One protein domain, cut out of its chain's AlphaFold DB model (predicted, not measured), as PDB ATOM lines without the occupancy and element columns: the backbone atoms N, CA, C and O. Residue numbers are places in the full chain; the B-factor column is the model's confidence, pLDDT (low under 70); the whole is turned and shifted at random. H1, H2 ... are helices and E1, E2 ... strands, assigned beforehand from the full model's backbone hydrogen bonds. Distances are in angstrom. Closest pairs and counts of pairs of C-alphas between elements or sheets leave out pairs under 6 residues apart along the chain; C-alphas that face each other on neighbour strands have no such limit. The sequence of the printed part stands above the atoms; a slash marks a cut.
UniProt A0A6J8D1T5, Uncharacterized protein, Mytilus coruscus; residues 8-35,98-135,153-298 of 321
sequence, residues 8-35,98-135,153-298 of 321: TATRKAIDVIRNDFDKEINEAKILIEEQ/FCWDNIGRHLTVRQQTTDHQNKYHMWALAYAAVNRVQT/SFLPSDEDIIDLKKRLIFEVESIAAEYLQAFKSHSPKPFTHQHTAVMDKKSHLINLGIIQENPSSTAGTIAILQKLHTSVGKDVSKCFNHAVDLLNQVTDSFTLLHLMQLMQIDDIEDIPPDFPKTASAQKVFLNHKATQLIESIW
ATOM      1  N   THR A   8       6.317  35.340  71.652       60.47
ATOM      2  CA  THR A   8       7.337  36.090  72.385       60.47
ATOM      3  C   THR A   8       6.942  37.533  72.717       60.47
ATOM      4  O   THR A   8       7.284  38.016  73.794       60.47
ATOM      5  N   ALA A   9       6.241  38.241  71.823       57.41
ATOM      6  CA  ALA A   9       5.886  39.650  72.048       57.41
ATOM      7  C   ALA A   9       4.772  39.796  73.097       57.41
ATOM      8  O   ALA A   9       4.849  40.670  73.963       57.41
ATOM      9  N   THR A  10       3.789  38.895  73.051       59.59
ATOM     10  CA  THR A  10       2.698  38.805  74.027       59.59
ATOM     11  C   THR A  10       3.220  38.377  75.395       59.59
ATOM     12  O   THR A  10       2.854  38.979  76.397       59.59
ATOM     13  N   ARG A  11       4.143  37.404  75.447       67.25
ATOM     14  CA  ARG A  11       4.757  36.951  76.705       67.25
ATOM     15  C   ARG A  11       5.522  38.073  77.410       67.25
ATOM     16  O   ARG A  11       5.287  38.308  78.585       67.25
ATOM     17  N   LYS A  12       6.325  38.847  76.668       71.69
ATOM     18  CA  LYS A  12       7.014  40.025  77.223       71.69
ATOM     19  C   LYS A  12       6.052  41.096  77.745       71.69
ATOM     20  O   LYS A  12       6.358  41.722  78.749       71.69
ATOM     21  N   ALA A  13       4.911  41.318  77.083       65.56
ATOM     22  CA  ALA A  13       3.899  42.254  77.582       65.56
ATOM     23  C   ALA A  13       3.304  41.778  78.916       65.56
ATOM     24  O   ALA A  13       3.158  42.575  79.835       65.56
ATOM     25  N   ILE A  14       3.000  40.480  79.021       66.81
ATOM     26  CA  ILE A  14       2.474  39.864  80.244       66.81
ATOM     27  C   ILE A  14       3.499  39.953  81.379       66.81
ATOM     28  O   ILE A  14       3.130  40.328  82.485       66.81
ATOM     29  N   ASP A  15       4.777  39.676  81.106       77.50
ATOM     30  CA  ASP A  15       5.840  39.758  82.115       77.50
ATOM     31  C   ASP A  15       6.013  41.193  82.648       77.50
ATOM     32  O   ASP A  15       6.192  41.385  83.847       77.50
ATOM     33  N   VAL A  16       5.908  42.213  81.785       80.81
ATOM     34  CA  VAL A  16       5.947  43.626  82.208       80.81
ATOM     35  C   VAL A  16       4.742  43.973  83.081       80.81
ATOM     36  O   VAL A  16       4.925  44.510  84.165       80.81
ATOM     37  N   ILE A  17       3.527  43.599  82.661       71.94
ATOM     38  CA  ILE A  17       2.302  43.845  83.442       71.94
ATOM     39  C   ILE A  17       2.369  43.146  84.806       71.94
ATOM     40  O   ILE A  17       1.951  43.715  85.811       71.94
ATOM     41  N   ARG A  18       2.912  41.924  84.856       77.00
ATOM     42  CA  ARG A  18       3.105  41.181  86.103       77.00
ATOM     43  C   ARG A  18       4.079  41.897  87.036       77.00
ATOM     44  O   ARG A  18       3.761  42.067  88.204       77.00
ATOM     45  N   ASN A  19       5.221  42.347  86.519       86.12
ATOM     46  CA  ASN A  19       6.209  43.065  87.323       86.12
ATOM     47  C   ASN A  19       5.661  44.397  87.861       86.12
ATOM     48  O   ASN A  19       5.933  44.742  89.009       86.12
ATOM     49  N   ASP A  20       4.878  45.122  87.058       82.25
ATOM     50  CA  ASP A  20       4.227  46.362  87.493       82.25
ATOM     51  C   ASP A  20       3.202  46.081  88.605       82.25
ATOM     52  O   ASP A  20       3.163  46.789  89.610       82.25
ATOM     53  N   PHE A  21       2.432  44.997  88.480       77.94
ATOM     54  CA  PHE A  21       1.469  44.588  89.500       77.94
ATOM     55  C   PHE A  21       2.139  44.121  90.802       77.94
ATOM     56  O   PHE A  21       1.722  44.519  91.888       77.94
ATOM     57  N   ASP A  22       3.211  43.330  90.706       83.44
ATOM     58  CA  ASP A  22       4.000  42.901  91.865       83.44
ATOM     59  C   ASP A  22       4.631  44.113  92.581       83.44
ATOM     60  O   ASP A  22       4.749  44.127  93.808       83.44
ATOM     61  N   LYS A  23       4.997  45.167  91.837       90.00
ATOM     62  CA  LYS A  23       5.475  46.434  92.405       90.00
ATOM     63  C   LYS A  23       4.372  47.174  93.164       90.00
ATOM     64  O   LYS A  23       4.602  47.552  94.309       90.00
ATOM     65  N   GLU A  24       3.185  47.326  92.574       87.00
ATOM     66  CA  GLU A  24       2.030  47.967  93.228       87.00
ATOM     67  C   GLU A  24       1.609  47.227  94.510       87.00
ATOM     68  O   GLU A  24       1.343  47.861  95.531       87.00
ATOM     69  N   ILE A  25       1.600  45.887  94.497       83.69
ATOM     70  CA  ILE A  25       1.302  45.082  95.693       83.69
ATOM     71  C   ILE A  25       2.345  45.305  96.788       83.69
ATOM     72  O   ILE A  25       1.982  45.455  97.956       83.69
ATOM     73  N   ASN A  26       3.632  45.332  96.437       88.12
ATOM     74  CA  ASN A  26       4.688  45.563  97.421       88.12
ATOM     75  C   ASN A  26       4.615  46.976  98.018       88.12
ATOM     76  O   ASN A  26       4.775  47.123  99.227       88.12
ATOM     77  N   GLU A  27       4.319  47.997  97.211       91.81
ATOM     78  CA  GLU A  27       4.101  49.370  97.693       91.81
ATOM     79  C   GLU A  27       2.900  49.445  98.653       91.81
ATOM     80  O   GLU A  27       3.004  50.032  99.730       91.81
ATOM     81  N   ALA A  28       1.786  48.784  98.326       82.06
ATOM     82  CA  ALA A  28       0.618  48.715  99.205       82.06
ATOM     83  C   ALA A  28       0.917  47.982 100.524       82.06
ATOM     84  O   ALA A  28       0.440  48.389 101.581       82.06
ATOM     85  N   LYS A  29       1.734  46.922 100.480       87.75
ATOM     86  CA  LYS A  29       2.149  46.181 101.675       87.75
ATOM     87  C   LYS A  29       2.976  47.050 102.625       87.75
ATOM     88  O   LYS A  29       2.707  47.041 103.822       87.75
ATOM     89  N   ILE A  30       3.925  47.822 102.090       92.62
ATOM     90  CA  ILE A  30       4.745  48.756 102.878       92.62
ATOM     91  C   ILE A  30       3.851  49.791 103.576       92.62
ATOM     92  O   ILE A  30       3.983  49.992 104.776       92.62
ATOM     93  N   LEU A  31       2.876  50.370 102.865       90.31
ATOM     94  CA  LEU A  31       1.938  51.338 103.451       90.31
ATOM     95  C   LEU A  31       1.103  50.749 104.600       90.31
ATOM     96  O   LEU A  31       0.834  51.437 105.583       90.31
ATOM     97  N   ILE A  32       0.692  49.483 104.493       84.00
ATOM     98  CA  ILE A  32      -0.058  48.795 105.555       84.00
ATOM     99  C   ILE A  32       0.833  48.545 106.781       84.00
ATOM    100  O   ILE A  32       0.378  48.718 107.913       84.00
ATOM    101  N   GLU A  33       2.094  48.156 106.576       90.75
ATOM    102  CA  GLU A  33       3.064  47.962 107.662       90.75
ATOM    103  C   GLU A  33       3.380  49.287 108.379       90.75
ATOM    104  O   GLU A  33       3.376  49.322 109.609       90.75
ATOM    105  N   GLU A  34       3.553  50.387 107.638       94.19
ATOM    106  CA  GLU A  34       3.763  51.731 108.199       94.19
ATOM    107  C   GLU A  34       2.557  52.206 109.028       94.19
ATOM    108  O   GLU A  34       2.724  52.700 110.145       94.19
ATOM    109  N   GLN A  35       1.330  52.000 108.535       88.56
ATOM    110  CA  GLN A  35       0.119  52.326 109.297       88.56
ATOM    111  C   GLN A  35      -0.011  51.473 110.564       88.56
ATOM    112  O   GLN A  35      -0.358  51.992 111.624       88.56
ATOM    113  N   PHE A  98     -14.200  40.751  77.257       83.06
ATOM    114  CA  PHE A  98     -13.682  41.793  76.373       83.06
ATOM    115  C   PHE A  98     -12.614  41.253  75.445       83.06
ATOM    116  O   PHE A  98     -11.695  40.536  75.841       83.06
ATOM    117  N   CYS A  99     -12.732  41.634  74.185       87.50
ATOM    118  CA  CYS A  99     -11.899  41.158  73.109       87.50
ATOM    119  C   CYS A  99     -11.525  42.328  72.199       87.50
ATOM    120  O   CYS A  99     -12.163  43.379  72.173       87.50
ATOM    121  N   TRP A 100     -10.475  42.124  71.416       91.69
ATOM    122  CA  TRP A 100     -10.136  42.994  70.300       91.69
ATOM    123  C   TRP A 100      -9.629  42.167  69.129       91.69
ATOM    124  O   TRP A 100      -9.139  41.049  69.333       91.69
ATOM    125  N   ASP A 101      -9.744  42.735  67.937       93.25
ATOM    126  CA  ASP A 101      -9.198  42.200  66.695       93.25
ATOM    127  C   ASP A 101      -8.398  43.279  65.951       93.25
ATOM    128  O   ASP A 101      -8.530  44.476  66.223       93.25
ATOM    129  N   ASN A 102      -7.547  42.859  65.024       95.31
ATOM    130  CA  ASN A 102      -6.674  43.728  64.255       95.31
ATOM    131  C   ASN A 102      -7.431  44.327  63.068       95.31
ATOM    132  O   ASN A 102      -7.960  43.603  62.227       95.31
ATOM    133  N   ILE A 103      -7.404  45.652  62.934       95.50
ATOM    134  CA  ILE A 103      -7.909  46.336  61.745       95.50
ATOM    135  C   ILE A 103      -6.787  47.110  61.059       95.50
ATOM    136  O   ILE A 103      -6.050  47.878  61.676       95.50
ATOM    137  N   GLY A 104      -6.663  46.895  59.753       94.69
ATOM    138  CA  GLY A 104      -5.716  47.603  58.907       94.69
ATOM    139  C   GLY A 104      -6.403  48.731  58.151       94.69
ATOM    140  O   GLY A 104      -7.368  48.498  57.424       94.69
ATOM    141  N   ARG A 105      -5.885  49.953  58.266       95.31
ATOM    142  CA  ARG A 105      -6.310  51.101  57.464       95.31
ATOM    143  C   ARG A 105      -5.164  51.552  56.570       95.31
ATOM    144  O   ARG A 105      -4.182  52.124  57.040       95.31
ATOM    145  N   HIS A 106      -5.325  51.339  55.269       95.56
ATOM    146  CA  HIS A 106      -4.421  51.884  54.264       95.56
ATOM    147  C   HIS A 106      -4.845  53.310  53.895       95.56
ATOM    148  O   HIS A 106      -5.966  53.539  53.440       95.56
ATOM    149  N   LEU A 107      -3.951  54.272  54.100       94.31
ATOM    150  CA  LEU A 107      -4.117  55.660  53.690       94.31
ATOM    151  C   LEU A 107      -3.286  55.909  52.436       94.31
ATOM    152  O   LEU A 107      -2.057  55.969  52.492       94.31
ATOM    153  N   THR A 108      -3.978  56.074  51.313       95.69
ATOM    154  CA  THR A 108      -3.367  56.444  50.036       95.69
ATOM    155  C   THR A 108      -3.333  57.962  49.906       95.69
ATOM    156  O   THR A 108      -4.375  58.614  49.977       95.69
ATOM    157  N   VAL A 109      -2.149  58.534  49.694       95.19
ATOM    158  CA  VAL A 109      -1.997  59.972  49.438       95.19
ATOM    159  C   VAL A 109      -2.181  60.233  47.943       95.19
ATOM    160  O   VAL A 109      -1.678  59.484  47.110       95.19
ATOM    161  N   ARG A 110      -2.903  61.305  47.586       94.81
ATOM    162  CA  ARG A 110      -3.168  61.659  46.179       94.81
ATOM    163  C   ARG A 110      -1.893  61.998  45.400       94.81
ATOM    164  O   ARG A 110      -1.810  61.703  44.214       94.81
ATOM    165  N   GLN A 111      -0.933  62.644  46.056       94.88
ATOM    166  CA  GLN A 111       0.378  62.978  45.508       94.88
ATOM    167  C   GLN A 111       1.428  62.557  46.527       94.88
ATOM    168  O   GLN A 111       1.495  63.129  47.614       94.88
ATOM    169  N   GLN A 112       2.203  61.530  46.195       93.56
ATOM    170  CA  GLN A 112       3.283  61.081  47.060       93.56
ATOM    171  C   GLN A 112       4.447  62.061  46.962       93.56
ATOM    172  O   GLN A 112       4.959  62.321  45.874       93.56
ATOM    173  N   THR A 113       4.856  62.600  48.101       94.81
ATOM    174  CA  THR A 113       6.087  63.384  48.230       94.81
ATOM    175  C   THR A 113       7.040  62.649  49.164       94.81
ATOM    176  O   THR A 113       6.642  61.695  49.836       94.81
ATOM    177  N   THR A 114       8.299  63.085  49.231       92.88
ATOM    178  CA  THR A 114       9.293  62.511  50.151       92.88
ATOM    179  C   THR A 114       8.785  62.503  51.597       92.88
ATOM    180  O   THR A 114       8.967  61.513  52.300       92.88
ATOM    181  N   ASP A 115       8.051  63.550  51.991       91.12
ATOM    182  CA  ASP A 115       7.499  63.715  53.341       91.12
ATOM    183  C   ASP A 115       6.094  63.104  53.509       91.12
ATOM    184  O   ASP A 115       5.633  62.887  54.631       91.12
ATOM    185  N   HIS A 116       5.379  62.848  52.407       90.19
ATOM    186  CA  HIS A 116       3.992  62.369  52.413       90.19
ATOM    187  C   HIS A 116       3.862  61.087  51.595       90.19
ATOM    188  O   HIS A 116       3.477  61.096  50.425       90.19
ATOM    189  N   GLN A 117       4.155  59.964  52.244       94.62
ATOM    190  CA  GLN A 117       3.987  58.630  51.678       94.62
ATOM    191  C   GLN A 117       2.678  57.981  52.138       94.62
ATOM    192  O   GLN A 117       2.051  58.421  53.107       94.62
ATOM    193  N   ASN A 118       2.273  56.909  51.449       95.25
ATOM    194  CA  ASN A 118       1.161  56.079  51.906       95.25
ATOM    195  C   ASN A 118       1.478  55.520  53.293       95.25
ATOM    196  O   ASN A 118       2.594  55.071  53.553       95.25
ATOM    197  N   LYS A 119       0.483  55.530  54.177       93.69
ATOM    198  CA  LYS A 119       0.625  55.016  55.540       93.69
ATOM    199  C   LYS A 119      -0.305  53.837  55.732       93.69
ATOM    200  O   LYS A 119      -1.446  53.854  55.274       93.69
ATOM    201  N   TYR A 120       0.181  52.827  56.435       94.88
ATOM    202  CA  TYR A 120      -0.634  51.705  56.862       94.88
ATOM    203  C   TYR A 120      -0.745  51.739  58.379       94.88
ATOM    204  O   TYR A 120       0.252  51.605  59.087       94.88
ATOM    205  N   HIS A 121      -1.955  51.974  58.871       93.88
ATOM    206  CA  HIS A 121      -2.239  51.969  60.295       93.88
ATOM    207  C   HIS A 121      -2.807  50.616  60.688       93.88
ATOM    208  O   HIS A 121      -3.810  50.182  60.127       93.88
ATOM    209  N   MET A 122      -2.175  49.981  61.667       95.81
ATOM    210  CA  MET A 122      -2.734  48.837  62.371       95.81
ATOM    211  C   MET A 122      -3.340  49.345  63.669       95.81
ATOM    212  O   MET A 122      -2.628  49.933  64.480       95.81
ATOM    213  N   TRP A 123      -4.643  49.154  63.828       96.12
ATOM    214  CA  TRP A 123      -5.407  49.530  65.013       96.12
ATOM    215  C   TRP A 123      -6.121  48.309  65.585       96.12
ATOM    216  O   TRP A 123      -6.188  47.261  64.939       96.12
ATOM    217  N   ALA A 124      -6.676  48.450  66.784       95.06
ATOM    218  CA  ALA A 124      -7.487  47.417  67.411       95.06
ATOM    219  C   ALA A 124      -8.971  47.798  67.378       95.06
ATOM    220  O   ALA A 124      -9.353  48.876  67.827       95.06
ATOM    221  N   LEU A 125      -9.818  46.914  66.857       93.38
ATOM    222  CA  LEU A 125     -11.268  47.000  67.006       93.38
ATOM    223  C   LEU A 125     -11.663  46.258  68.279       93.38
ATOM    224  O   LEU A 125     -11.504  45.042  68.350       93.38
ATOM    225  N   ALA A 126     -12.166  46.984  69.269       92.44
ATOM    226  CA  ALA A 126     -12.568  46.441  70.555       92.44
ATOM    227  C   ALA A 126     -14.051  46.043  70.566       92.44
ATOM    228  O   ALA A 126     -14.902  46.741  70.009       92.44
ATOM    229  N   TYR A 127     -14.376  44.940  71.235       91.25
ATOM    230  CA  TYR A 127     -15.749  44.491  71.445       91.25
ATOM    231  C   TYR A 127     -15.916  43.771  72.789       91.25
ATOM    232  O   TYR A 127     -15.004  43.096  73.262       91.25
ATOM    233  N   ALA A 128     -17.098  43.892  73.390       89.00
ATOM    234  CA  ALA A 128     -17.520  43.131  74.561       89.00
ATOM    235  C   ALA A 128     -18.488  42.024  74.129       89.00
ATOM    236  O   ALA A 128     -19.528  42.294  73.534       89.00
ATOM    237  N   ALA A 129     -18.163  40.774  74.417       89.62
ATOM    238  CA  ALA A 129     -19.063  39.645  74.274       89.62
ATOM    239  C   ALA A 129     -19.898  39.488  75.547       89.62
ATOM    240  O   ALA A 129     -19.348  39.373  76.636       89.62
ATOM    241  N   VAL A 130     -21.218  39.446  75.417       89.31
ATOM    242  CA  VAL A 130     -22.109  39.146  76.543       89.31
ATOM    243  C   VAL A 130     -21.925  37.687  76.963       89.31
ATOM    244  O   VAL A 130     -21.974  36.787  76.116       89.31
ATOM    245  N   ASN A 131     -21.720  37.445  78.259       87.50
ATOM    246  CA  ASN A 131     -21.596  36.108  78.829       87.50
ATOM    247  C   ASN A 131     -22.900  35.343  78.590       87.50
ATOM    248  O   ASN A 131     -23.982  35.784  78.975       87.50
ATOM    249  N   ARG A 132     -22.791  34.180  77.939       87.31
ATOM    250  CA  ARG A 132     -23.949  33.343  77.590       87.31
ATOM    251  C   ARG A 132     -24.597  32.755  78.845       87.31
ATOM    252  O   ARG A 132     -25.817  32.677  78.924       87.31
ATOM    253  N   VAL A 133     -23.780  32.386  79.830       85.06
ATOM    254  CA  VAL A 133     -24.224  31.905  81.141       85.06
ATOM    255  C   VAL A 133     -23.979  33.007  82.162       85.06
ATOM    256  O   VAL A 133     -22.843  33.437  82.360       85.06
ATOM    257  N   GLN A 134     -25.053  33.485  82.785       79.88
ATOM    258  CA  GLN A 134     -24.971  34.464  83.862       79.88
ATOM    259  C   GLN A 134     -24.453  33.774  85.127       79.88
ATOM    260  O   GLN A 134     -25.118  32.901  85.679       79.88
ATOM    261  N   THR A 135     -23.272  34.171  85.592       73.44
ATOM    262  CA  THR A 135     -22.706  33.719  86.875       73.44
ATOM    263  C   THR A 135     -23.248  34.513  88.062       73.44
ATOM    264  O   THR A 135     -23.011  34.148  89.204       73.44
ATOM    265  N   SER A 153     -14.838  19.399 101.984       86.00
ATOM    266  CA  SER A 153     -15.783  19.960 101.007       86.00
ATOM    267  C   SER A 153     -15.098  20.523  99.761       86.00
ATOM    268  O   SER A 153     -15.780  20.811  98.784       86.00
ATOM    269  N   PHE A 154     -13.772  20.697  99.782       83.25
ATOM    270  CA  PHE A 154     -12.990  21.051  98.591       83.25
ATOM    271  C   PHE A 154     -12.551  19.827  97.792       83.25
ATOM    272  O   PHE A 154     -12.218  19.947  96.614       83.25
ATOM    273  N   LEU A 155     -12.508  18.663  98.438       87.06
ATOM    274  CA  LEU A 155     -12.176  17.416  97.773       87.06
ATOM    275  C   LEU A 155     -13.424  16.870  97.065       87.06
ATOM    276  O   LEU A 155     -14.516  16.948  97.631       87.06
ATOM    277  N   PRO A 156     -13.279  16.305  95.853       89.56
ATOM    278  CA  PRO A 156     -14.367  15.590  95.201       89.56
ATOM    279  C   PRO A 156     -14.914  14.496  96.117       89.56
ATOM    280  O   PRO A 156     -14.143  13.756  96.735       89.56
ATOM    281  N   SER A 157     -16.237  14.381  96.192       90.12
ATOM    282  CA  SER A 157     -16.878  13.243  96.843       90.12
ATOM    283  C   SER A 157     -16.686  11.961  96.024       90.12
ATOM    284  O   SER A 157     -16.355  12.003  94.836       90.12
ATOM    285  N   ASP A 158     -16.943  10.802  96.631       90.06
ATOM    286  CA  ASP A 158     -16.929   9.524  95.905       90.06
ATOM    287  C   ASP A 158     -17.925   9.531  94.731       90.06
ATOM    288  O   ASP A 158     -17.650   8.974  93.667       90.06
ATOM    289  N   GLU A 159     -19.061  10.212  94.895       92.88
ATOM    290  CA  GLU A 159     -20.063  10.401  93.844       92.88
ATOM    291  C   GLU A 159     -19.517  11.260  92.695       92.88
ATOM    292  O   GLU A 159     -19.665  10.882  91.530       92.88
ATOM    293  N   ASP A 160     -18.803  12.348  93.008       90.38
ATOM    294  CA  ASP A 160     -18.150  13.195  92.002       90.38
ATOM    295  C   ASP A 160     -17.097  12.414  91.212       90.38
ATOM    296  O   ASP A 160     -16.997  12.561  89.994       90.38
ATOM    297  N   ILE A 161     -16.325  11.553  91.886       91.12
ATOM    298  CA  ILE A 161     -15.322  10.694  91.244       91.12
ATOM    299  C   ILE A 161     -16.001   9.693  90.307       91.12
ATOM    300  O   ILE A 161     -15.555   9.510  89.172       91.12
ATOM    301  N   ILE A 162     -17.087   9.054  90.748       92.38
ATOM    302  CA  ILE A 162     -17.860   8.121  89.919       92.38
ATOM    303  C   ILE A 162     -18.411   8.836  88.681       92.38
ATOM    304  O   ILE A 162     -18.323   8.314  87.567       92.38
ATOM    305  N   ASP A 163     -18.968  10.031  88.847       91.62
ATOM    306  CA  ASP A 163     -19.525  10.796  87.737       91.62
ATOM    307  C   ASP A 163     -18.446  11.333  86.796       91.62
ATOM    308  O   ASP A 163     -18.633  11.321  85.576       91.62
ATOM    309  N   LEU A 164     -17.287  11.721  87.326       92.25
ATOM    310  CA  LEU A 164     -16.118  12.072  86.530       92.25
ATOM    311  C   LEU A 164     -15.636  10.875  85.702       92.25
ATOM    312  O   LEU A 164     -15.450  11.014  84.493       92.25
ATOM    313  N   LYS A 165     -15.535   9.680  86.299       94.06
ATOM    314  CA  LYS A 165     -15.204   8.442  85.574       94.06
ATOM    315  C   LYS A 165     -16.205   8.156  84.454       94.06
ATOM    316  O   LYS A 165     -15.790   7.869  83.336       94.06
ATOM    317  N   LYS A 166     -17.513   8.293  84.703       93.62
ATOM    318  CA  LYS A 166     -18.543   8.122  83.657       93.62
ATOM    319  C   LYS A 166     -18.356   9.102  82.496       93.62
ATOM    320  O   LYS A 166     -18.512   8.701  81.346       93.62
ATOM    321  N   ARG A 167     -18.031  10.368  82.781       92.88
ATOM    322  CA  ARG A 167     -17.771  11.383  81.743       92.88
ATOM    323  C   ARG A 167     -16.521  11.055  80.935       92.88
ATOM    324  O   ARG A 167     -16.547  11.188  79.721       92.88
ATOM    325  N   LEU A 168     -15.464  10.579  81.585       94.00
ATOM    326  CA  LEU A 168     -14.246  10.172  80.889       94.00
ATOM    327  C   LEU A 168     -14.468   8.934  80.018       94.00
ATOM    328  O   LEU A 168     -14.015   8.916  78.882       94.00
ATOM    329  N   ILE A 169     -15.220   7.938  80.499       95.50
ATOM    330  CA  ILE A 169     -15.626   6.784  79.681       95.50
ATOM    331  C   ILE A 169     -16.370   7.266  78.431       95.50
ATOM    332  O   ILE A 169     -16.052   6.834  77.328       95.50
ATOM    333  N   PHE A 170     -17.318   8.188  78.594       94.69
ATOM    334  CA  PHE A 170     -18.058   8.775  77.478       94.69
ATOM    335  C   PHE A 170     -17.147   9.502  76.469       94.69
ATOM    336  O   PHE A 170     -17.347   9.385  75.259       94.69
ATOM    337  N   GLU A 171     -16.144  10.237  76.949       95.06
ATOM    338  CA  GLU A 171     -15.187  10.935  76.086       95.06
ATOM    339  C   GLU A 171     -14.346   9.945  75.272       95.06
ATOM    340  O   GLU A 171     -14.215  10.079  74.059       95.06
ATOM    341  N   VAL A 172     -13.872   8.873  75.913       96.75
ATOM    342  CA  VAL A 172     -13.136   7.785  75.253       96.75
ATOM    343  C   VAL A 172     -13.999   7.095  74.188       96.75
ATOM    344  O   VAL A 172     -13.518   6.819  73.091       96.75
ATOM    345  N   GLU A 173     -15.282   6.844  74.478       96.12
ATOM    346  CA  GLU A 173     -16.242   6.319  73.494       96.12
ATOM    347  C   GLU A 173     -16.411   7.267  72.294       96.12
ATOM    348  O   GLU A 173     -16.541   6.805  71.159       96.12
ATOM    349  N   SER A 174     -16.394   8.582  72.535       95.12
ATOM    350  CA  SER A 174     -16.542   9.618  71.503       95.12
ATOM    351  C   SER A 174     -15.314   9.700  70.600       95.12
ATOM    352  O   SER A 174     -15.461   9.627  69.381       95.12
ATOM    353  N   ILE A 175     -14.114   9.729  71.185       95.81
ATOM    354  CA  ILE A 175     -12.836   9.674  70.457       95.81
ATOM    355  C   ILE A 175     -12.773   8.396  69.605       95.81
ATOM    356  O   ILE A 175     -12.463   8.441  68.415       95.81
ATOM    357  N   ALA A 176     -13.132   7.241  70.173       96.81
ATOM    358  CA  ALA A 176     -13.155   5.984  69.428       96.81
ATOM    359  C   ALA A 176     -14.121   6.025  68.232       96.81
ATOM    360  O   ALA A 176     -13.767   5.576  67.146       96.81
ATOM    361  N   ALA A 177     -15.328   6.566  68.413       95.88
ATOM    362  CA  ALA A 177     -16.319   6.708  67.347       95.88
ATOM    363  C   ALA A 177     -15.878   7.660  66.225       95.88
ATOM    364  O   ALA A 177     -16.236   7.452  65.062       95.88
ATOM    365  N   GLU A 178     -15.118   8.700  66.568       95.69
ATOM    366  CA  GLU A 178     -14.606   9.685  65.618       95.69
ATOM    367  C   GLU A 178     -13.471   9.115  64.756       95.69
ATOM    368  O   GLU A 178     -13.506   9.239  63.527       95.69
ATOM    369  N   TYR A 179     -12.496   8.448  65.384       97.00
ATOM    370  CA  TYR A 179     -11.256   8.051  64.713       97.00
ATOM    371  C   TYR A 179     -11.219   6.592  64.239       97.00
ATOM    372  O   TYR A 179     -10.617   6.324  63.201       97.00
ATOM    373  N   LEU A 180     -11.860   5.643  64.933       96.56
ATOM    374  CA  LEU A 180     -11.809   4.223  64.563       96.56
ATOM    375  C   LEU A 180     -12.945   3.856  63.606       96.56
ATOM    376  O   LEU A 180     -14.133   3.973  63.924       96.56
ATOM    377  N   GLN A 181     -12.586   3.315  62.441       96.06
ATOM    378  CA  GLN A 181     -13.548   2.983  61.387       96.06
ATOM    379  C   GLN A 181     -14.617   1.981  61.856       96.06
ATOM    380  O   GLN A 181     -15.787   2.098  61.475       96.06
ATOM    381  N   ALA A 182     -14.243   1.040  62.729       96.19
ATOM    382  CA  ALA A 182     -15.142   0.031  63.290       96.19
ATOM    383  C   ALA A 182     -16.328   0.629  64.076       96.19
ATOM    384  O   ALA A 182     -17.392   0.010  64.142       96.19
ATOM    385  N   PHE A 183     -16.176   1.838  64.631       95.50
ATOM    386  CA  PHE A 183     -17.175   2.481  65.487       95.50
ATOM    387  C   PHE A 183     -17.888   3.674  64.849       95.50
ATOM    388  O   PHE A 183     -18.762   4.238  65.494       95.50
ATOM    389  N   LYS A 184     -17.635   4.022  63.580       92.94
ATOM    390  CA  LYS A 184     -18.302   5.173  62.927       92.94
ATOM    391  C   LYS A 184     -19.831   5.079  62.864       92.94
ATOM    392  O   LYS A 184     -20.515   6.087  62.705       92.94
ATOM    393  N   SER A 185     -20.390   3.872  62.965       90.94
ATOM    394  CA  SER A 185     -21.842   3.654  63.058       90.94
ATOM    395  C   SER A 185     -22.410   3.980  64.447       90.94
ATOM    396  O   SER A 185     -23.622   4.155  64.598       90.94
ATOM    397  N   HIS A 186     -21.548   4.065  65.457       88.31
ATOM    398  CA  HIS A 186     -21.877   4.434  66.819       88.31
ATOM    399  C   HIS A 186     -21.619   5.928  67.015       88.31
ATOM    400  O   HIS A 186     -20.482   6.367  67.014       88.31
ATOM    401  N   SER A 187     -22.671   6.718  67.215       85.94
ATOM    402  CA  SER A 187     -22.529   8.104  67.667       85.94
ATOM    403  C   SER A 187     -22.981   8.168  69.126       85.94
ATOM    404  O   SER A 187     -24.191   8.064  69.388       85.94
ATOM    405  N   PRO A 188     -22.051   8.249  70.094       86.88
ATOM    406  CA  PRO A 188     -22.427   8.415  71.486       86.88
ATOM    407  C   PRO A 188     -23.194   9.733  71.638       86.88
ATOM    408  O   PRO A 188     -22.855  10.755  71.044       86.88
ATOM    409  N   LYS A 189     -24.302   9.702  72.388       84.44
ATOM    410  CA  LYS A 189     -25.153  10.885  72.562       84.44
ATOM    411  C   LYS A 189     -24.386  11.910  73.404       84.44
ATOM    412  O   LYS A 189     -24.160  11.600  74.571       84.44
ATOM    413  N   PRO A 190     -24.071  13.112  72.883       81.25
ATOM    414  CA  PRO A 190     -23.314  14.126  73.610       81.25
ATOM    415  C   PRO A 190     -23.879  14.363  75.007       81.25
ATOM    416  O   PRO A 190     -25.102  14.456  75.179       81.25
ATOM    417  N   PHE A 191     -22.998  14.488  75.998       79.25
ATOM    418  CA  PHE A 191     -23.403  14.875  77.340       79.25
ATOM    419  C   PHE A 191     -23.994  16.292  77.299       79.25
ATOM    420  O   PHE A 191     -23.295  17.282  77.083       79.25
ATOM    421  N   THR A 192     -25.310  16.406  77.476       82.00
ATOM    422  CA  THR A 192     -25.992  17.702  77.475       82.00
ATOM    423  C   THR A 192     -25.923  18.310  78.867       82.00
ATOM    424  O   THR A 192     -26.703  17.946  79.748       82.00
ATOM    425  N   HIS A 193     -25.004  19.250  79.064       81.75
ATOM    426  CA  HIS A 193     -25.000  20.096  80.248       81.75
ATOM    427  C   HIS A 193     -26.214  21.038  80.222       81.75
ATOM    428  O   HIS A 193     -26.682  21.444  79.154       81.75
ATOM    429  N   GLN A 194     -26.692  21.462  81.395       85.38
ATOM    430  CA  GLN A 194     -27.828  22.391  81.529       85.38
ATOM    431  C   GLN A 194     -27.648  23.703  80.742       85.38
ATOM    432  O   GLN A 194     -28.616  24.351  80.353       85.38
ATOM    433  N   HIS A 195     -26.397  24.079  80.467       86.25
ATOM    434  CA  HIS A 195     -26.054  25.278  79.710       86.25
ATOM    435  C   HIS A 195     -25.618  25.009  78.265       86.25
ATOM    436  O   HIS A 195     -25.345  25.971  77.557       86.25
ATOM    437  N   THR A 196     -25.579  23.759  77.786       86.12
ATOM    438  CA  THR A 196     -25.097  23.437  76.428       86.12
ATOM    439  C   THR A 196     -25.873  24.202  75.353       86.12
ATOM    440  O   THR A 196     -25.264  24.855  74.515       86.12
ATOM    441  N   ALA A 197     -27.207  24.236  75.424       88.00
ATOM    442  CA  ALA A 197     -28.034  24.960  74.449       88.00
ATOM    443  C   ALA A 197     -27.833  26.488  74.482       88.00
ATOM    444  O   ALA A 197     -28.069  27.180  73.494       88.00
ATOM    445  N   VAL A 198     -27.426  27.033  75.630       89.06
ATOM    446  CA  VAL A 198     -27.126  28.461  75.789       89.06
ATOM    447  C   VAL A 198     -25.720  28.764  75.274       89.06
ATOM    448  O   VAL A 198     -25.513  29.768  74.595       89.06
ATOM    449  N   MET A 199     -24.777  27.859  75.535       86.12
ATOM    450  CA  MET A 199     -23.402  27.919  75.056       86.12
ATOM    451  C   MET A 199     -23.281  27.667  73.554       86.12
ATOM    452  O   MET A 199     -22.319  28.139  72.977       86.12
ATOM    453  N   ASP A 200     -24.232  27.008  72.900       87.31
ATOM    454  CA  ASP A 200     -24.212  26.818  71.440       87.31
ATOM    455  C   ASP A 200     -24.600  28.097  70.663       87.31
ATOM    456  O   ASP A 200     -24.201  28.321  69.520       87.31
ATOM    457  N   LYS A 201     -25.335  29.018  71.300       90.81
ATOM    458  CA  LYS A 201     -25.749  30.277  70.663       90.81
ATOM    459  C   LYS A 201     -24.543  31.167  70.376       90.81
ATOM    460  O   LYS A 201     -23.671  31.343  71.220       90.81
ATOM    461  N   LYS A 202     -24.528  31.824  69.211       88.31
ATOM    462  CA  LYS A 202     -23.515  32.836  68.870       88.31
ATOM    463  C   LYS A 202     -23.487  33.948  69.930       88.31
ATOM    464  O   LYS A 202     -24.535  34.469  70.302       88.31
ATOM    465  N   SER A 203     -22.290  34.337  70.387       87.31
ATOM    466  CA  SER A 203     -22.141  35.438  71.350       87.31
ATOM    467  C   SER A 203     -22.717  36.735  70.795       87.31
ATOM    468  O   SER A 203     -22.453  37.097  69.645       87.31
ATOM    469  N   HIS A 204     -23.450  37.460  71.636       90.69
ATOM    470  CA  HIS A 204     -23.825  38.836  71.349       90.69
ATOM    471  C   HIS A 204     -22.604  39.731  71.575       90.69
ATOM    472  O   HIS A 204     -22.031  39.714  72.663       90.69
ATOM    473  N   LEU A 205     -22.175  40.454  70.541       89.38
ATOM    474  CA  LEU A 205     -20.995  41.318  70.586       89.38
ATOM    475  C   LEU A 205     -21.430  42.784  70.570       89.38
ATOM    476  O   LEU A 205     -22.167  43.205  69.680       89.38
ATOM    477  N   ILE A 206     -20.924  43.560  71.519       88.56
ATOM    478  CA  ILE A 206     -21.089  45.007  71.617       88.56
ATOM    479  C   ILE A 206     -19.801  45.650  71.122       88.56
ATOM    480  O   ILE A 206     -18.725  45.362  71.635       88.56
ATOM    481  N   ASN A 207     -19.896  46.514  70.117       90.69
ATOM    482  CA  ASN A 207     -18.739  47.228  69.590       90.69
ATOM    483  C   ASN A 207     -18.333  48.356  70.554       90.69
ATOM    484  O   ASN A 207     -19.149  49.221  70.864       90.69
ATOM    485  N   LEU A 208     -17.077  48.351  71.000       88.69
ATOM    486  CA  LEU A 208     -16.508  49.356  71.907       88.69
ATOM    487  C   LEU A 208     -15.694  50.425  71.163       88.69
ATOM    488  O   LEU A 208     -15.186  51.363  71.770       88.69
ATOM    489  N   GLY A 209     -15.574  50.294  69.842       92.00
ATOM    490  CA  GLY A 209     -14.905  51.243  68.970       92.00
ATOM    491  C   GLY A 209     -13.479  50.847  68.601       92.00
ATOM    492  O   GLY A 209     -13.022  49.720  68.795       92.00
ATOM    493  N   ILE A 210     -12.782  51.805  67.994       93.94
ATOM    494  CA  ILE A 210     -11.426  51.630  67.479       93.94
ATOM    495  C   ILE A 210     -10.435  52.234  68.467       93.94
ATOM    496  O   ILE A 210     -10.458  53.436  68.731       93.94
ATOM    497  N   ILE A 211      -9.511  51.410  68.940       94.69
ATOM    498  CA  ILE A 211      -8.349  51.825  69.709       94.69
ATOM    499  C   ILE A 211      -7.197  52.034  68.725       94.69
ATOM    500  O   ILE A 211      -6.724  51.095  68.086       94.69
ATOM    501  N   GLN A 212      -6.745  53.281  68.598       96.19
ATOM    502  CA  GLN A 212      -5.715  53.692  67.634       96.19
ATOM    503  C   GLN A 212      -4.283  53.349  68.076       96.19
ATOM    504  O   GLN A 212      -3.357  54.127  67.879       96.19
ATOM    505  N   GLU A 213      -4.106  52.174  68.663       95.94
ATOM    506  CA  GLU A 213      -2.815  51.639  69.086       95.94
ATOM    507  C   GLU A 213      -2.440  50.461  68.194       95.94
ATOM    508  O   GLU A 213      -3.315  49.752  67.695       95.94
ATOM    509  N   ASN A 214      -1.143  50.232  68.001       93.75
ATOM    510  CA  ASN A 214      -0.671  49.153  67.143       93.75
ATOM    511  C   ASN A 214      -0.676  47.805  67.895       93.75
ATOM    512  O   ASN A 214       0.195  47.605  68.743       93.75
ATOM    513  N   PRO A 215      -1.568  46.850  67.568       91.44
ATOM    514  CA  PRO A 215      -1.600  45.547  68.236       91.44
ATOM    515  C   PRO A 215      -0.350  44.705  67.949       91.44
ATOM    516  O   PRO A 215      -0.074  43.754  68.670       91.44
ATOM    517  N   SER A 216       0.429  45.055  66.919       88.88
ATOM    518  CA  SER A 216       1.683  44.377  66.588       88.88
ATOM    519  C   SER A 216       2.873  44.813  67.435       88.88
ATOM    520  O   SER A 216       3.928  44.186  67.356       88.88
ATOM    521  N   SER A 217       2.746  45.875  68.232       92.44
ATOM    522  CA  SER A 217       3.789  46.274  69.175       92.44
ATOM    523  C   SER A 217       3.403  45.898  70.606       92.44
ATOM    524  O   SER A 217       2.236  45.948  70.996       92.44
ATOM    525  N   THR A 218       4.401  45.543  71.419       86.50
ATOM    526  CA  THR A 218       4.217  45.274  72.853       86.50
ATOM    527  C   THR A 218       3.617  46.493  73.560       86.50
ATOM    528  O   THR A 218       2.626  46.356  74.268       86.50
ATOM    529  N   ALA A 219       4.149  47.694  73.299       91.50
ATOM    530  CA  ALA A 219       3.632  48.943  73.864       91.50
ATOM    531  C   ALA A 219       2.174  49.219  73.455       91.50
ATOM    532  O   ALA A 219       1.361  49.587  74.297       91.50
ATOM    533  N   GLY A 220       1.817  48.986  72.186       91.56
ATOM    534  CA  GLY A 220       0.441  49.153  71.720       91.56
ATOM    535  C   GLY A 220      -0.504  48.119  72.328       91.56
ATOM    536  O   GLY A 220      -1.608  48.472  72.721       91.56
ATOM    537  N   THR A 221      -0.058  46.872  72.507       89.00
ATOM    538  CA  THR A 221      -0.830  45.840  73.221       89.00
ATOM    539  C   THR A 221      -1.087  46.234  74.672       89.00
ATOM    540  O   THR A 221      -2.221  46.117  75.128       89.00
ATOM    541  N   ILE A 222      -0.077  46.748  75.381       84.00
ATOM    542  CA  ILE A 222      -0.234  47.257  76.751       84.00
ATOM    543  C   ILE A 222      -1.240  48.413  76.774       84.00
ATOM    544  O   ILE A 222      -2.163  48.380  77.576       84.00
ATOM    545  N   ALA A 223      -1.143  49.378  75.856       91.44
ATOM    546  CA  ALA A 223      -2.077  50.504  75.785       91.44
ATOM    547  C   ALA A 223      -3.520  50.076  75.440       91.44
ATOM    548  O   ALA A 223      -4.479  50.621  75.988       91.44
ATOM    549  N   ILE A 224      -3.695  49.082  74.558       89.38
ATOM    550  CA  ILE A 224      -5.001  48.469  74.256       89.38
ATOM    551  C   ILE A 224      -5.557  47.791  75.501       89.38
ATOM    552  O   ILE A 224      -6.700  48.042  75.873       89.38
ATOM    553  N   LEU A 225      -4.745  46.954  76.148       84.50
ATOM    554  CA  LEU A 225      -5.125  46.238  77.355       84.50
ATOM    555  C   LEU A 225      -5.477  47.201  78.474       84.50
ATOM    556  O   LEU A 225      -6.519  47.015  79.070       84.50
ATOM    557  N   GLN A 226      -4.695  48.253  78.703       85.25
ATOM    558  CA  GLN A 226      -5.000  49.295  79.681       85.25
ATOM    559  C   GLN A 226      -6.341  49.965  79.375       85.25
ATOM    560  O   GLN A 226      -7.176  50.040  80.265       85.25
ATOM    561  N   LYS A 227      -6.605  50.364  78.121       87.88
ATOM    562  CA  LYS A 227      -7.893  50.966  77.717       87.88
ATOM    563  C   LYS A 227      -9.082  50.022  77.934       87.88
ATOM    564  O   LYS A 227     -10.145  50.456  78.380       87.88
ATOM    565  N   LEU A 228      -8.908  48.736  77.639       83.00
ATOM    566  CA  LEU A 228      -9.929  47.717  77.891       83.00
ATOM    567  C   LEU A 228     -10.079  47.423  79.387       83.00
ATOM    568  O   LEU A 228     -11.190  47.287  79.871       83.00
ATOM    569  N   HIS A 229      -8.978  47.401  80.126       71.56
ATOM    570  CA  HIS A 229      -8.904  47.135  81.557       71.56
ATOM    571  C   HIS A 229      -9.472  48.286  82.398       71.56
ATOM    572  O   HIS A 229     -10.111  48.052  83.414       71.56
ATOM    573  N   THR A 230      -9.336  49.544  81.967       71.44
ATOM    574  CA  THR A 230     -10.064  50.666  82.590       71.44
ATOM    575  C   THR A 230     -11.580  50.475  82.484       71.44
ATOM    576  O   THR A 230     -12.327  51.018  83.290       71.44
ATOM    577  N   SER A 231     -12.043  49.686  81.511       66.25
ATOM    578  CA  SER A 231     -13.464  49.422  81.296       66.25
ATOM    579  C   SER A 231     -13.963  48.166  82.032       66.25
ATOM    580  O   SER A 231     -15.169  47.928  82.031       66.25
ATOM    581  N   VAL A 232     -13.078  47.336  82.619       51.38
ATOM    582  CA  VAL A 232     -13.417  45.984  83.118       51.38
ATOM    583  C   VAL A 232     -12.354  45.432  84.065       51.38
ATOM    584  O   VAL A 232     -11.170  45.420  83.735       51.38
ATOM    585  N   GLY A 233     -12.797  44.873  85.191       54.84
ATOM    586  CA  GLY A 233     -11.955  44.071  86.079       54.84
ATOM    587  C   GLY A 233     -11.273  42.887  85.370       54.84
ATOM    588  O   GLY A 233     -11.850  42.249  84.491       54.84
ATOM    589  N   LYS A 234     -10.024  42.656  85.779       45.22
ATOM    590  CA  LYS A 234      -8.986  41.722  85.302       45.22
ATOM    591  C   LYS A 234      -9.472  40.283  85.016       45.22
ATOM    592  O   LYS A 234     -10.046  39.668  85.903       45.22
ATOM    593  N   ASP A 235      -9.218  39.750  83.803       48.84
ATOM    594  CA  ASP A 235      -8.238  38.655  83.553       48.84
ATOM    595  C   ASP A 235      -8.464  37.707  82.327       48.84
ATOM    596  O   ASP A 235      -9.511  37.103  82.112       48.84
ATOM    597  N   VAL A 236      -7.380  37.534  81.542       50.75
ATOM    598  CA  VAL A 236      -6.754  36.237  81.151       50.75
ATOM    599  C   VAL A 236      -7.410  35.302  80.095       50.75
ATOM    600  O   VAL A 236      -7.000  34.160  79.930       50.75
ATOM    601  N   SER A 237      -8.327  35.739  79.229       45.00
ATOM    602  CA  SER A 237      -8.990  34.774  78.310       45.00
ATOM    603  C   SER A 237      -8.182  34.293  77.070       45.00
ATOM    604  O   SER A 237      -8.440  33.209  76.551       45.00
ATOM    605  N   LYS A 238      -7.188  35.038  76.556       45.66
ATOM    606  CA  LYS A 238      -6.673  34.786  75.182       45.66
ATOM    607  C   LYS A 238      -5.483  33.822  75.028       45.66
ATOM    608  O   LYS A 238      -5.319  33.273  73.944       45.66
ATOM    609  N   CYS A 239      -4.663  33.578  76.052       53.12
ATOM    610  CA  CYS A 239      -3.526  32.642  75.936       53.12
ATOM    611  C   CYS A 239      -3.918  31.166  76.124       53.12
ATOM    612  O   CYS A 239      -3.141  30.286  75.766       53.12
ATOM    613  N   PHE A 240      -5.117  30.894  76.640       54.81
ATOM    614  CA  PHE A 240      -5.567  29.538  76.944       54.81
ATOM    615  C   PHE A 240      -5.958  28.738  75.697       54.81
ATOM    616  O   PHE A 240      -5.670  27.550  75.640       54.81
ATOM    617  N   ASN A 241      -6.520  29.374  74.665       59.62
ATOM    618  CA  ASN A 241      -7.143  28.641  73.555       59.62
ATOM    619  C   ASN A 241      -6.159  27.744  72.778       59.62
ATOM    620  O   ASN A 241      -6.445  26.574  72.576       59.62
ATOM    621  N   HIS A 242      -4.964  28.231  72.427       67.50
ATOM    622  CA  HIS A 242      -3.988  27.409  71.690       67.50
ATOM    623  C   HIS A 242      -3.369  26.284  72.525       67.50
ATOM    624  O   HIS A 242      -3.030  25.231  71.990       67.50
ATOM    625  N   ALA A 243      -3.193  26.506  73.829       69.31
ATOM    626  CA  ALA A 243      -2.723  25.460  74.726       69.31
ATOM    627  C   ALA A 243      -3.798  24.380  74.895       69.31
ATOM    628  O   ALA A 243      -3.471  23.199  74.882       69.31
ATOM    629  N   VAL A 244      -5.067  24.784  74.991       76.50
ATOM    630  CA  VAL A 244      -6.215  23.873  75.050       76.50
ATOM    631  C   VAL A 244      -6.309  23.032  73.777       76.50
ATOM    632  O   VAL A 244      -6.412  21.818  73.889       76.50
ATOM    633  N   ASP A 245      -6.176  23.629  72.588       80.00
ATOM    634  CA  ASP A 245      -6.212  22.879  71.324       80.00
ATOM    635  C   ASP A 245      -5.112  21.802  71.262       80.00
ATOM    636  O   ASP A 245      -5.376  20.652  70.911       80.00
ATOM    637  N   LEU A 246      -3.879  22.152  71.651       84.75
ATOM    638  CA  LEU A 246      -2.767  21.200  71.710       84.75
ATOM    639  C   LEU A 246      -3.015  20.099  72.752       84.75
ATOM    640  O   LEU A 246      -2.749  18.932  72.477       84.75
ATOM    641  N   LEU A 247      -3.512  20.460  73.939       86.50
ATOM    642  CA  LEU A 247      -3.830  19.499  74.996       86.50
ATOM    643  C   LEU A 247      -4.928  18.529  74.557       86.50
ATOM    644  O   LEU A 247      -4.791  17.332  74.803       86.50
ATOM    645  N   ASN A 248      -5.958  19.013  73.861       86.69
ATOM    646  CA  ASN A 248      -7.014  18.173  73.300       86.69
ATOM    647  C   ASN A 248      -6.430  17.193  72.275       86.69
ATOM    648  O   ASN A 248      -6.570  15.987  72.440       86.69
ATOM    649  N   GLN A 249      -5.657  17.680  71.296       91.81
ATOM    650  CA  GLN A 249      -5.051  16.820  70.271       91.81
ATOM    651  C   GLN A 249      -4.142  15.730  70.867       91.81
ATOM    652  O   GLN A 249      -4.153  14.579  70.421       91.81
ATOM    653  N   VAL A 250      -3.325  16.090  71.859       94.25
ATOM    654  CA  VAL A 250      -2.442  15.141  72.545       94.25
ATOM    655  C   VAL A 250      -3.265  14.111  73.322       94.25
ATOM    656  O   VAL A 250      -2.973  12.919  73.236       94.25
ATOM    657  N   THR A 251      -4.311  14.548  74.026       93.56
ATOM    658  CA  THR A 251      -5.208  13.667  74.792       93.56
ATOM    659  C   THR A 251      -5.911  12.662  73.883       93.56
ATOM    660  O   THR A 251      -5.878  11.466  74.176       93.56
ATOM    661  N   ASP A 252      -6.451  13.111  72.749       94.69
ATOM    662  CA  ASP A 252      -7.099  12.246  71.760       94.69
ATOM    663  C   ASP A 252      -6.125  11.197  71.224       94.69
ATOM    664  O   ASP A 252      -6.425  10.004  71.213       94.69
ATOM    665  N   SER A 253      -4.915  11.628  70.850       95.88
ATOM    666  CA  SER A 253      -3.888  10.753  70.274       95.88
ATOM    667  C   SER A 253      -3.438   9.665  71.254       95.88
ATOM    668  O   SER A 253      -3.334   8.498  70.878       95.88
ATOM    669  N   PHE A 254      -3.184  10.022  72.518       96.94
ATOM    670  CA  PHE A 254      -2.793   9.049  73.544       96.94
ATOM    671  C   PHE A 254      -3.939   8.104  73.907       96.94
ATOM    672  O   PHE A 254      -3.715   6.903  74.056       96.94
ATOM    673  N   THR A 255      -5.163   8.626  74.010       96.62
ATOM    674  CA  THR A 255      -6.357   7.818  74.279       96.62
ATOM    675  C   THR A 255      -6.576   6.797  73.169       96.62
ATOM    676  O   THR A 255      -6.780   5.615  73.447       96.62
ATOM    677  N   LEU A 256      -6.468   7.233  71.911       97.25
ATOM    678  CA  LEU A 256      -6.601   6.376  70.740       97.25
ATOM    679  C   LEU A 256      -5.523   5.289  70.717       97.25
ATOM    680  O   LEU A 256      -5.851   4.116  70.563       97.25
ATOM    681  N   LEU A 257      -4.257   5.653  70.937       97.69
ATOM    682  CA  LEU A 257      -3.149   4.696  70.954       97.69
ATOM    683  C   LEU A 257      -3.334   3.626  72.045       97.69
ATOM    684  O   LEU A 257      -3.125   2.438  71.797       97.69
ATOM    685  N   HIS A 258      -3.771   4.028  73.241       97.38
ATOM    686  CA  HIS A 258      -4.023   3.092  74.339       97.38
ATOM    687  C   HIS A 258      -5.229   2.189  74.063       97.38
ATOM    688  O   HIS A 258      -5.188   0.994  74.357       97.38
ATOM    689  N   LEU A 259      -6.290   2.720  73.445       97.62
ATOM    690  CA  LEU A 259      -7.413   1.908  72.969       97.62
ATOM    691  C   LEU A 259      -6.960   0.881  71.930       97.62
ATOM    692  O   LEU A 259      -7.297  -0.293  72.070       97.62
ATOM    693  N   MET A 260      -6.177   1.289  70.929       97.94
ATOM    694  CA  MET A 260      -5.653   0.386  69.898       97.94
ATOM    695  C   MET A 260      -4.869  -0.772  70.528       97.94
ATOM    696  O   MET A 260      -5.119  -1.939  70.218       97.94
ATOM    697  N   GLN A 261      -4.027  -0.471  71.521       97.62
ATOM    698  CA  GLN A 261      -3.304  -1.481  72.292       97.62
ATOM    699  C   GLN A 261      -4.244  -2.434  73.062       97.62
ATOM    700  O   GLN A 261      -4.051  -3.649  73.021       97.62
ATOM    701  N   LEU A 262      -5.280  -1.922  73.741       97.38
ATOM    702  CA  LEU A 262      -6.270  -2.743  74.467       97.38
ATOM    703  C   LEU A 262      -7.134  -3.621  73.546       97.38
ATOM    704  O   LEU A 262      -7.714  -4.624  73.988       97.38
ATOM    705  N   MET A 263      -7.262  -3.227  72.282       97.75
ATOM    706  CA  MET A 263      -8.038  -3.920  71.254       97.75
ATOM    707  C   MET A 263      -7.178  -4.810  70.352       97.75
ATOM    708  O   MET A 263      -7.741  -5.575  69.574       97.75
ATOM    709  N   GLN A 264      -5.850  -4.759  70.500       97.75
ATOM    710  CA  GLN A 264      -4.881  -5.505  69.691       97.75
ATOM    711  C   GLN A 264      -5.017  -5.201  68.190       97.75
ATOM    712  O   GLN A 264      -5.052  -6.116  67.369       97.75
ATOM    713  N   ILE A 265      -5.128  -3.915  67.852       97.69
ATOM    714  CA  ILE A 265      -5.147  -3.412  66.472       97.69
ATOM    715  C   ILE A 265      -3.928  -2.520  66.223       97.69
ATOM    716  O   ILE A 265      -3.507  -1.795  67.126       97.69
ATOM    717  N   ASP A 266      -3.372  -2.579  65.013       97.19
ATOM    718  CA  ASP A 266      -2.163  -1.834  64.640       97.19
ATOM    719  C   ASP A 266      -2.498  -0.580  63.813       97.19
ATOM    720  O   ASP A 266      -1.774   0.415  63.882       97.19
ATOM    721  N   ASP A 267      -3.614  -0.602  63.074       97.38
ATOM    722  CA  ASP A 267      -4.122   0.513  62.272       97.38
ATOM    723  C   ASP A 267      -5.535   0.949  62.719       97.38
ATOM    724  O   ASP A 267      -6.311   0.171  63.276       97.38
ATOM    725  N   ILE A 268      -5.891   2.213  62.478       96.94
ATOM    726  CA  ILE A 268      -7.217   2.775  62.799       96.94
ATOM    727  C   ILE A 268      -8.345   2.190  61.928       96.94
ATOM    728  O   ILE A 268      -9.524   2.286  62.287       96.94
ATOM    729  N   GLU A 269      -7.986   1.599  60.786       97.31
ATOM    730  CA  GLU A 269      -8.902   0.921  59.865       97.31
ATOM    731  C   GLU A 269      -9.104  -0.569  60.205       97.31
ATOM    732  O   GLU A 269     -10.001  -1.215  59.650       97.31
ATOM    733  N   ASP A 270      -8.308  -1.126  61.123       97.38
ATOM    734  CA  ASP A 270      -8.411  -2.528  61.520       97.38
ATOM    735  C   ASP A 270      -9.665  -2.795  62.367       97.38
ATOM    736  O   ASP A 270     -10.131  -1.975  63.163       97.38
ATOM    737  N   ILE A 271     -10.217  -4.003  62.218       97.00
ATOM    738  CA  ILE A 271     -11.333  -4.483  63.036       97.00
ATOM    739  C   ILE A 271     -10.762  -5.392  64.132       97.00
ATOM    740  O   ILE A 271     -10.117  -6.390  63.797       97.00
ATOM    741  N   PRO A 272     -11.032  -5.113  65.422       97.31
ATOM    742  CA  PRO A 272     -10.578  -5.958  66.520       97.31
ATOM    743  C   PRO A 272     -11.010  -7.426  66.342       97.31
ATOM    744  O   PRO A 272     -12.127  -7.689  65.882       97.31
ATOM    745  N   PRO A 273     -10.183  -8.409  66.735       96.81
ATOM    746  CA  PRO A 273     -10.471  -9.828  66.506       96.81
ATOM    747  C   PRO A 273     -11.718 -10.326  67.259       96.81
ATOM    748  O   PRO A 273     -12.400 -11.241  66.798       96.81
ATOM    749  N   ASP A 274     -12.035  -9.718  68.402       96.50
ATOM    750  CA  ASP A 274     -13.200  -9.996  69.247       96.50
ATOM    751  C   ASP A 274     -14.391  -9.055  68.970       96.50
ATOM    752  O   ASP A 274     -15.364  -9.035  69.730       96.50
ATOM    753  N   PHE A 275     -14.354  -8.298  67.865       97.25
ATOM    754  CA  PHE A 275     -15.371  -7.300  67.555       97.25
ATOM    755  C   PHE A 275     -16.751  -7.934  67.285       97.25
ATOM    756  O   PHE A 275     -16.914  -8.761  66.377       97.25
ATOM    757  N   PRO A 276     -17.796  -7.551  68.037       97.19
ATOM    758  CA  PRO A 276     -19.112  -8.153  67.891       97.19
ATOM    759  C   PRO A 276     -19.852  -7.655  66.640       97.19
ATOM    760  O   PRO A 276     -19.672  -6.535  66.165       97.19
ATOM    761  N   LYS A 277     -20.759  -8.488  66.113       96.25
ATOM    762  CA  LYS A 277     -21.501  -8.200  64.868       96.25
ATOM    763  C   LYS A 277     -22.738  -7.318  65.052       96.25
ATOM    764  O   LYS A 277     -23.217  -6.738  64.084       96.25
ATOM    765  N   THR A 278     -23.311  -7.270  66.254       96.25
ATOM    766  CA  THR A 278     -24.552  -6.530  66.523       96.25
ATOM    767  C   THR A 278     -24.248  -5.173  67.149       96.25
ATOM    768  O   THR A 278     -23.420  -5.080  68.050       96.25
ATOM    769  N   ALA A 279     -24.963  -4.125  66.732       94.62
ATOM    770  CA  ALA A 279     -24.736  -2.758  67.216       94.62
ATOM    771  C   ALA A 279     -24.864  -2.619  68.748       94.62
ATOM    772  O   ALA A 279     -24.118  -1.874  69.380       94.62
ATOM    773  N   SER A 280     -25.779  -3.371  69.371       94.81
ATOM    774  CA  SER A 280     -25.926  -3.387  70.832       94.81
ATOM    775  C   SER A 280     -24.707  -3.989  71.531       94.81
ATOM    776  O   SER A 280     -24.241  -3.435  72.522       94.81
ATOM    777  N   ALA A 281     -24.158  -5.088  71.005       96.19
ATOM    778  CA  ALA A 281     -22.960  -5.709  71.555       96.19
ATOM    779  C   ALA A 281     -21.706  -4.871  71.273       96.19
ATOM    780  O   ALA A 281     -20.841  -4.798  72.136       96.19
ATOM    781  N   GLN A 282     -21.632  -4.185  70.126       95.81
ATOM    782  CA  GLN A 282     -20.551  -3.237  69.809       95.81
ATOM    783  C   GLN A 282     -20.488  -2.103  70.826       95.81
ATOM    784  O   GLN A 282     -19.407  -1.779  71.310       95.81
ATOM    785  N   LYS A 283     -21.645  -1.562  71.224       95.12
ATOM    786  CA  LYS A 283     -21.718  -0.547  72.279       95.12
ATOM    787  C   LYS A 283     -21.204  -1.070  73.623       95.12
ATOM    788  O   LYS A 283     -20.420  -0.397  74.279       95.12
ATOM    789  N   VAL A 284     -21.637  -2.265  74.035       96.50
ATOM    790  CA  VAL A 284     -21.183  -2.881  75.298       96.50
ATOM    791  C   VAL A 284     -19.681  -3.164  75.261       96.50
ATOM    792  O   VAL A 284     -18.984  -2.930  76.243       96.50
ATOM    793  N   PHE A 285     -19.179  -3.629  74.120       97.19
ATOM    794  CA  PHE A 285     -17.764  -3.888  73.900       97.19
ATOM    795  C   PHE A 285     -16.924  -2.611  74.007       97.19
ATOM    796  O   PHE A 285     -15.941  -2.595  74.747       97.19
ATOM    797  N   LEU A 286     -17.344  -1.528  73.343       96.75
ATOM    798  CA  LEU A 286     -16.660  -0.239  73.424       96.75
ATOM    799  C   LEU A 286     -16.663   0.308  74.854       96.75
ATOM    800  O   LEU A 286     -15.609   0.668  75.368       96.75
ATOM    801  N   ASN A 287     -17.818   0.286  75.523       96.56
ATOM    802  CA  ASN A 287     -17.944   0.728  76.909       96.56
ATOM    803  C   ASN A 287     -17.016  -0.052  77.851       96.56
ATOM    804  O   ASN A 287     -16.366   0.525  78.724       96.56
ATOM    805  N   HIS A 288     -16.907  -1.366  77.645       97.69
ATOM    806  CA  HIS A 288     -16.008  -2.213  78.417       97.69
ATOM    807  C   HIS A 288     -14.537  -1.839  78.197       97.69
ATOM    808  O   HIS A 288     -13.800  -1.694  79.172       97.69
ATOM    809  N   LYS A 289     -14.107  -1.633  76.945       97.62
ATOM    810  CA  LYS A 289     -12.730  -1.217  76.622       97.62
ATOM    811  C   LYS A 289     -12.415   0.190  77.137       97.62
ATOM    812  O   LYS A 289     -11.353   0.388  77.719       97.62
ATOM    813  N   ALA A 290     -13.353   1.128  77.019       97.00
ATOM    814  CA  ALA A 290     -13.232   2.466  77.589       97.00
ATOM    815  C   ALA A 290     -13.106   2.420  79.121       97.00
ATOM    816  O   ALA A 290     -12.244   3.080  79.692       97.00
ATOM    817  N   THR A 291     -13.893   1.572  79.792       96.62
ATOM    818  CA  THR A 291     -13.780   1.355  81.243       96.62
ATOM    819  C   THR A 291     -12.411   0.786  81.615       96.62
ATOM    820  O   THR A 291     -11.777   1.294  82.533       96.62
ATOM    821  N   GLN A 292     -11.912  -0.222  80.887       96.50
ATOM    822  CA  GLN A 292     -10.568  -0.769  81.118       96.50
ATOM    823  C   GLN A 292      -9.474   0.291  80.951       96.50
ATOM    824  O   GLN A 292      -8.552   0.345  81.764       96.50
ATOM    825  N   LEU A 293      -9.582   1.146  79.927       96.44
ATOM    826  CA  LEU A 293      -8.659   2.259  79.717       96.44
ATOM    827  C   LEU A 293      -8.675   3.204  80.917       96.44
ATOM    828  O   LEU A 293      -7.617   3.473  81.486       96.44
ATOM    829  N   ILE A 294      -9.856   3.659  81.339       96.06
ATOM    830  CA  ILE A 294      -9.973   4.584  82.467       96.06
ATOM    831  C   ILE A 294      -9.442   3.956  83.751       96.06
ATOM    832  O   ILE A 294      -8.646   4.598  84.419       96.06
ATOM    833  N   GLU A 295      -9.767   2.702  84.069       94.00
ATOM    834  CA  GLU A 295      -9.219   2.030  85.259       94.00
ATOM    835  C   GLU A 295      -7.695   1.814  85.179       94.00
ATOM    836  O   GLU A 295      -7.026   1.767  86.207       94.00
ATOM    837  N   SER A 296      -7.118   1.718  83.976       93.69
ATOM    838  CA  SER A 296      -5.662   1.611  83.812       93.69
ATOM    839  C   SER A 296      -4.925   2.936  84.030       93.69
ATOM    840  O   SER A 296      -3.824   2.929  84.573       93.69
ATOM    841  N   ILE A 297      -5.525   4.064  83.631       91.56
ATOM    842  CA  ILE A 297      -4.956   5.412  83.817       91.56
ATOM    843  C   ILE A 297      -5.224   5.909  85.235       91.56
ATOM    844  O   ILE A 297      -4.363   6.512  85.877       91.56
ATOM    845  N   TRP A 298      -6.427   5.633  85.731       88.19
ATOM    846  CA  TRP A 298      -6.868   5.901  87.087       88.19
ATOM    847  C   TRP A 298      -6.260   4.861  88.021       88.19
ATOM    848  O   TRP A 298      -6.972   4.121  88.698       88.19
TER     849      TRP A 298
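AT A GLANCE: This is residues 8 to 35, 98 to 135 and 153 to 298 of the 321 residues of an uncharacterized protein of Mytilus coruscus (UniProt A0A6J8D1T5). Two lobes stand at opposite ends of an open frame: a twisted sheet of E1, E2 and E3 with H4 on one face, and the crossed helices H2 and H6 with the last part of H5. H5 and residues 180 to 204, including H3, bridge them, while residues 18 to 35 of H1 stick out. The 212 printed residues include six named helices and three named strands, ordered H1 E1 E2 H2 H3 E3 H4 H5 H6, mixed in class; the sheet, E1 E2 E3, is antiparallel. The whole is extended, with a radius of gyration of the C-alphas of 26.1 A and spans of 77 by 63 by 32 A.

HOW THE PARTS SIT: H1, residues 8 to 35, touches H4, residues 218 to 229, with residues 9 to 17 alone, closest at C-alphas Ala 13 and Thr 218, 5.6 A. E1, residues 98 to 107, and E2, residues 119 to 130, form an antiparallel hairpin, with N 101 and O 125 2.9 A apart. E2 is antiparallel to E3, residues 205 to 211, with N 126 and O 209 2.9 A apart. H4 is over E2 at a height over the sheet of 9.6 A, two layers, a helix on one face of a sheet. H2, residues 158 to 179, touches H6, residues 279 to 297, with residues 165 to 173 alone, closest at C-alphas Ile 169 and Ala 290, 5.4 A, at a steep tilt of 60 degrees. H5, residues 240 to 263, touches H2 with residues 252 to 259 alone, closest at C-alphas Asp 252 and Ile 175, 6.4 A, about perpendicular at 81 degrees. H3, residues 196 to 199, touches no helix and is too short for an O i to N i+4 pair; in the other helices every such pair is within hydrogen-bond range.

IN THESE COORDINATES: H1 starts at C-alpha 8 (7.337, 36.090, 72.385) and is 41.0 A long; E2 is 34.8 A, H5 34.0 A. H6 ends at C-alpha 297 (-4.956, 5.412, 83.817).

THE WHOLE: Cuts leave gaps of 37.2 A between C-alphas 35 and 98 and 20.9 A between C-alphas 135 and 153. The links E1 to E2, H2 to H3 and H5 to H6 are long. Residues 8 to 11, 13 to 14 and 231 to 243 have pLDDT under 70.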